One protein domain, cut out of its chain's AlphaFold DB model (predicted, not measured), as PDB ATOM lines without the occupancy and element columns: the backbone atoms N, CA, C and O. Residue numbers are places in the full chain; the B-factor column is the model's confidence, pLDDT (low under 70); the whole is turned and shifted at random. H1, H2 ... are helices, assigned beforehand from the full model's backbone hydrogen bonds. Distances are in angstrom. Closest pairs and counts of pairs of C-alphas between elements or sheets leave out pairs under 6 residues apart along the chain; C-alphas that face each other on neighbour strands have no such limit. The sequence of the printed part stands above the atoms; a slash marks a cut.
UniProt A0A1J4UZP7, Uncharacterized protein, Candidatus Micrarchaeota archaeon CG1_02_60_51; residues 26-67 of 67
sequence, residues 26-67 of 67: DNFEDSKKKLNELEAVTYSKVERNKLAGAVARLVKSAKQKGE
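This is residues 26 to 67 of the 67 residues of an uncharacterized protein of Candidatus Micrarchaeota archaeon CG1_02_60_51 (UniProt A0A1J4UZP7). A long helix, H2, makes the length of this model, and a shorter helix, H1, crosses it slantwise over its first part, with the chain looping round from one to the other. The second part of H2 runs on past H1. The printed part has 42 residues with two named helices, H1 then H2, and no named strand: all helix. It is only just loose, close to compact, with a radius of gyration of the C-alphas of 11.0 A, a rod spanning 36 by 16 by 14 A.

Find C-alpha 28 at (98.495, 52.599, 36.140); from there H1, residues 28 to 38, runs 15.1 A. Then look at C-alpha 45 at (96.396, 66.433, 36.958), where H2, residues 45 to 64, begins; it runs 28.9 A to C-alpha 64 at (92.173, 38.599, 43.485).

H1 and H2 touch, H2 with residues 48 to 56 alone; their closest C-alphas, those of Lys 32 and Ala 52, are 5.1 A apart. They run opposite ways at a steep tilt of 65 degrees. In H1 and H2 every O i to N i+4 pair is within hydrogen-bond range.

The C-alphas farthest apart, those of Val 41 and Glu 67, the chain's last residue, are 36.2 A apart. The printed part has no cut, and the link from H1 to H2, 6 residues, is short. In the B-factor column, residues 39 to 43 and 65 to 67 are under 70.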
ATOM      1  N   ASP A  26      94.936  46.459  35.281       74.62
ATOM      2  CA  ASP A  26      95.685  46.443  36.547       74.62
ATOM      3  C   ASP A  26      96.882  47.413  36.559       74.62
ATOM      4  O   ASP A  26      97.403  47.749  37.625       74.62
ATOM      5  N   ASN A  27      97.256  47.937  35.387       78.94
ATOM      6  CA  ASN A  27      98.335  48.897  35.219       78.94
ATOM      7  C   ASN A  27      97.871  50.356  35.318       78.94
ATOM      8  O   ASN A  27      96.806  50.760  34.838       78.94
ATOM      9  N   PHE A  28      98.736  51.174  35.922       77.19
ATOM     10  CA  PHE A  28      98.495  52.599  36.140       77.19
ATOM     11  C   PHE A  28      98.362  53.383  34.830       77.19
ATOM     12  O   PHE A  28      97.478  54.229  34.718       77.19
ATOM     13  N   GLU A  29      99.221  53.117  33.844       80.06
ATOM     14  CA  GLU A  29      99.218  53.842  32.566       80.06
ATOM     15  C   GLU A  29      97.966  53.563  31.735       80.06
ATOM     16  O   GLU A  29      97.369  54.500  31.202       80.06
ATOM     17  N   ASP A  30      97.530  52.305  31.696       79.56
ATOM     18  CA  ASP A  30      96.310  51.883  31.002       79.56
ATOM     19  C   ASP A  30      95.073  52.535  31.625       79.56
ATOM     20  O   ASP A  30      94.266  53.176  30.946       79.56
ATOM     21  N   SER A  31      94.986  52.473  32.960       77.69
ATOM     22  CA  SER A  31      93.933  53.149  33.719       77.69
ATOM     23  C   SER A  31      93.960  54.662  33.494       77.69
ATOM     24  O   SER A  31      92.915  55.278  33.318       77.69
ATOM     25  N   LYS A  32      95.142  55.282  33.455       81.00
ATOM     26  CA  LYS A  32      95.288  56.725  33.248       81.00
ATOM     27  C   LYS A  32      94.854  57.163  31.849       81.00
ATOM     28  O   LYS A  32      94.195  58.194  31.752       81.00
ATOM     29  N   LYS A  33      95.210  56.426  30.790       82.50
ATOM     30  CA  LYS A  33      94.763  56.734  29.417       82.50
ATOM     31  C   LYS A  33      93.241  56.688  29.326       82.50
ATOM     32  O   LYS A  33      92.642  57.688  28.945       82.50
ATOM     33  N   LYS A  34      92.626  55.609  29.819       79.00
ATOM     34  CA  LYS A  34      91.165  55.458  29.799       79.00
ATOM     35  C   LYS A  34      90.442  56.487  30.650       79.00
ATOM     36  O   LYS A  34      89.415  56.997  30.231       79.00
ATOM     37  N   LEU A  35      90.986  56.849  31.810       79.06
ATOM     38  CA  LEU A  35      90.443  57.952  32.604       79.06
ATOM     39  C   LEU A  35      90.554  59.293  31.886       79.06
ATOM     40  O   LEU A  35      89.669  60.122  32.017       79.06
ATOM     41  N   ASN A  36      91.622  59.518  31.126       78.56
ATOM     42  CA  ASN A  36      91.778  60.751  30.363       78.56
ATOM     43  C   ASN A  36      90.790  60.833  29.188       78.56
ATOM     44  O   ASN A  36      90.352  61.928  28.851       78.56
ATOM     45  N   GLU A  37      90.443  59.690  28.592       75.50
ATOM     46  CA  GLU A  37      89.420  59.584  27.544       75.50
ATOM     47  C   GLU A  37      87.991  59.684  28.104       75.50
ATOM     48  O   GLU A  37      87.149  60.345  27.508       75.50
ATOM     49  N   LEU A  38      87.716  59.061  29.257       72.06
ATOM     50  CA  LEU A  38      86.392  59.043  29.895       72.06
ATOM     51  C   LEU A  38      86.068  60.339  30.651       72.06
ATOM     52  O   LEU A  38      84.930  60.793  30.637       72.06
ATOM     53  N   GLU A  39      87.055  60.936  31.319       63.66
ATOM     54  CA  GLU A  39      86.907  62.153  32.126       63.66
ATOM     55  C   GLU A  39      87.594  63.340  31.449       63.66
ATOM     56  O   GLU A  39      88.403  64.050  32.060       63.66
ATOM     57  N   ALA A  40      87.300  63.541  30.165       50.31
ATOM     58  CA  ALA A  40      87.815  64.661  29.400       50.31
ATOM     59  C   ALA A  40      87.500  65.995  30.117       50.31
ATOM     60  O   ALA A  40      86.412  66.553  30.032       50.31
ATOM     61  N   VAL A  41      88.534  66.522  30.783       53.38
ATOM     62  CA  VAL A  41      88.755  67.914  31.217       53.38
ATOM     63  C   VAL A  41      88.345  68.315  32.649       53.38
ATOM     64  O   VAL A  41      88.897  69.290  33.149       53.38
ATOM     65  N   THR A  42      87.529  67.574  33.406       61.09
ATOM     66  CA  THR A  42      87.025  68.129  34.692       61.09
ATOM     67  C   THR A  42      88.003  68.053  35.880       61.09
ATOM     68  O   THR A  42      87.975  68.924  36.746       61.09
ATOM     69  N   TYR A  43      88.899  67.057  35.941       68.56
ATOM     70  CA  TYR A  43      89.773  66.846  37.112       68.56
ATOM     71  C   TYR A  43      91.194  67.360  36.925       68.56
ATOM     72  O   TYR A  43      91.802  67.191  35.860       68.56
ATOM     73  N   SER A  44      91.783  67.889  38.001       76.94
ATOM     74  CA  SER A  44      93.178  68.330  38.008       76.94
ATOM     75  C   SER A  44      94.154  67.167  37.778       76.94
ATOM     76  O   SER A  44      93.887  66.018  38.136       76.94
ATOM     77  N   LYS A  45      95.350  67.449  37.238       80.62
ATOM     78  CA  LYS A  45      96.396  66.433  36.958       80.62
ATOM     79  C   LYS A  45      96.704  65.546  38.175       80.62
ATOM     80  O   LYS A  45      96.902  64.338  38.048       80.62
ATOM     81  N   VAL A  46      96.730  66.149  39.365       81.75
ATOM     82  CA  VAL A  46      96.979  65.457  40.639       81.75
ATOM     83  C   VAL A  46      95.840  64.497  40.995       81.75
ATOM     84  O   VAL A  46      96.085  63.403  41.503       81.75
ATOM     85  N   GLU A  47      94.602  64.890  40.722       79.50
ATOM     86  CA  GLU A  47      93.401  64.103  40.998       79.50
ATOM     87  C   GLU A  47      93.284  62.923  40.043       79.50
ATOM     88  O   GLU A  47      93.138  61.796  40.512       79.50
ATOM     89  N   ARG A  48      93.521  63.143  38.743       80.38
ATOM     90  CA  ARG A  48      93.592  62.077  37.730       80.38
ATOM     91  C   ARG A  48      94.595  60.990  38.106       80.38
ATOM     92  O   ARG A  48      94.270  59.809  38.069       80.38
ATOM     93  N   ASN A  49      95.790  61.367  38.569       83.19
ATOM     94  CA  ASN A  49      96.780  60.391  39.038       83.19
ATOM     95  C   ASN A  49      96.307  59.633  40.294       83.19
ATOM     96  O   ASN A  49      96.494  58.421  40.409       83.19
ATOM     97  N   LYS A  50      95.674  60.316  41.258       82.81
ATOM     98  CA  LYS A  50      95.132  59.655  42.459       82.81
ATOM     99  C   LYS A  50      94.001  58.685  42.118       82.81
ATOM    100  O   LYS A  50      93.908  57.644  42.783       82.81
ATOM    101  N   LEU A  51      93.184  59.037  41.127       82.50
ATOM    102  CA  LEU A  51      92.041  58.276  40.641       82.50
ATOM    103  C   LEU A  51      92.500  57.056  39.834       82.50
ATOM    104  O   LEU A  51      92.111  55.947  40.182       82.50
ATOM    105  N   ALA A  52      93.455  57.216  38.913       83.94
ATOM    106  CA  ALA A  52      94.103  56.109  38.198       83.94
ATOM    107  C   ALA A  52      94.677  55.060  39.156       83.94
ATOM    108  O   ALA A  52      94.400  53.870  39.030       83.94
ATOM    109  N   GLY A  53      95.391  55.500  40.199       85.75
ATOM    110  CA  GLY A  53      95.901  54.585  41.220       85.75
ATOM    111  C   GLY A  53      94.818  53.981  42.126       85.75
ATOM    112  O   GLY A  53      95.052  52.948  42.743       85.75
ATOM    113  N   ALA A  54      93.651  54.620  42.273       84.50
ATOM    114  CA  ALA A  54      92.529  54.045  43.018       84.50
ATOM    115  C   ALA A  54      91.810  52.970  42.192       84.50
ATOM    116  O   ALA A  54      91.554  51.887  42.711       84.50
ATOM    117  N   VAL A  55      91.559  53.247  40.911       83.81
ATOM    118  CA  VAL A  55      90.921  52.319  39.973       83.81
ATOM    119  C   VAL A  55      91.788  51.081  39.750       83.81
ATOM    120  O   VAL A  55      91.300  49.976  39.952       83.81
ATOM    121  N   ALA A  56      93.089  51.232  39.478       84.44
ATOM    122  CA  ALA A  56      94.000  50.091  39.326       84.44
ATOM    123  C   ALA A  56      94.022  49.189  40.580       84.44
ATOM    124  O   ALA A  56      94.029  47.961  40.488       84.44
ATOM    125  N   ARG A  57      93.958  49.787  41.780       84.62
ATOM    126  CA  ARG A  57      93.897  49.036  43.044       84.62
ATOM    127  C   ARG A  57      92.568  48.298  43.220       84.62
ATOM    128  O   ARG A  57      92.572  47.194  43.764       84.62
ATOM    129  N   LEU A  58      91.457  48.882  42.760       82.38
ATOM    130  CA  LEU A  58      90.146  48.227  42.732       82.38
ATOM    131  C   LEU A  58      90.140  47.051  41.752       82.38
ATOM    132  O   LEU A  58      89.757  45.962  42.159       82.38
ATOM    133  N   VAL A  59      90.651  47.233  40.530       82.94
ATOM    134  CA  VAL A  59      90.786  46.165  39.519       82.94
ATOM    135  C   VAL A  59      91.609  45.005  40.075       82.94
ATOM    136  O   VAL A  59      91.165  43.860  40.049       82.94
ATOM    137  N   LYS A  60      92.779  45.295  40.659       83.25
ATOM    138  CA  LYS A  60      93.660  44.276  41.245       83.25
ATOM    139  C   LYS A  60      93.023  43.547  42.432       83.25
ATOM    140  O   LYS A  60      93.263  42.358  42.620       83.25
ATOM    141  N   SER A  61      92.241  44.256  43.248       82.06
ATOM    142  CA  SER A  61      91.529  43.649  44.381       82.06
ATOM    143  C   SER A  61      90.342  42.811  43.917       82.06
ATOM    144  O   SER A  61      90.083  41.772  44.502       82.06
ATOM    145  N   ALA A  62      89.632  43.244  42.876       78.31
ATOM    146  CA  ALA A  62      88.524  42.499  42.296       78.31
ATOM    147  C   ALA A  62      89.005  41.222  41.597       78.31
ATOM    148  O   ALA A  62      88.406  40.174  41.799       78.31
ATOM    149  N   LYS A  63      90.126  41.290  40.864       75.19
ATOM    150  CA  LYS A  63      90.759  40.122  40.236       75.19
ATOM    151  C   LYS A  63      91.157  39.069  41.277       75.19
ATOM    152  O   LYS A  63      90.765  37.925  41.150       75.19
ATOM    153  N   GLN A  64      91.810  39.488  42.366       72.25
ATOM    154  CA  GLN A  64      92.173  38.599  43.485       72.25
ATOM    155  C   GLN A  64      90.987  38.032  44.278       72.25
ATOM    156  O   GLN A  64      91.180  37.109  45.056       72.25
ATOM    157  N   LYS A  65      89.792  38.622  44.171       63.41
ATOM    158  CA  LYS A  65      88.604  38.175  44.913       63.41
ATOM    159  C   LYS A  65      87.671  37.307  44.062       63.41
ATOM    160  O   LYS A  65      86.651  36.862  44.576       63.41
ATOM    161  N   GLY A  66      87.988  37.146  42.776       58.78
ATOM    162  CA  GLY A  66      87.251  36.330  41.813       58.78
ATOM    163  C   GLY A  66      87.970  35.040  41.408       58.78
ATOM    164  O   GLY A  66      87.533  34.420  40.444       58.78
ATOM    165  N   GLU A  67      89.043  34.663  42.110       42.94
ATOM    166  CA  GLU A  67      89.729  33.363  42.003       42.94
ATOM    167  C   GLU A  67      89.527  32.554  43.288       42.94
ATOM    168  O   GLU A  67      89.556  33.175  44.380       42.94
TER     169      GLU A  67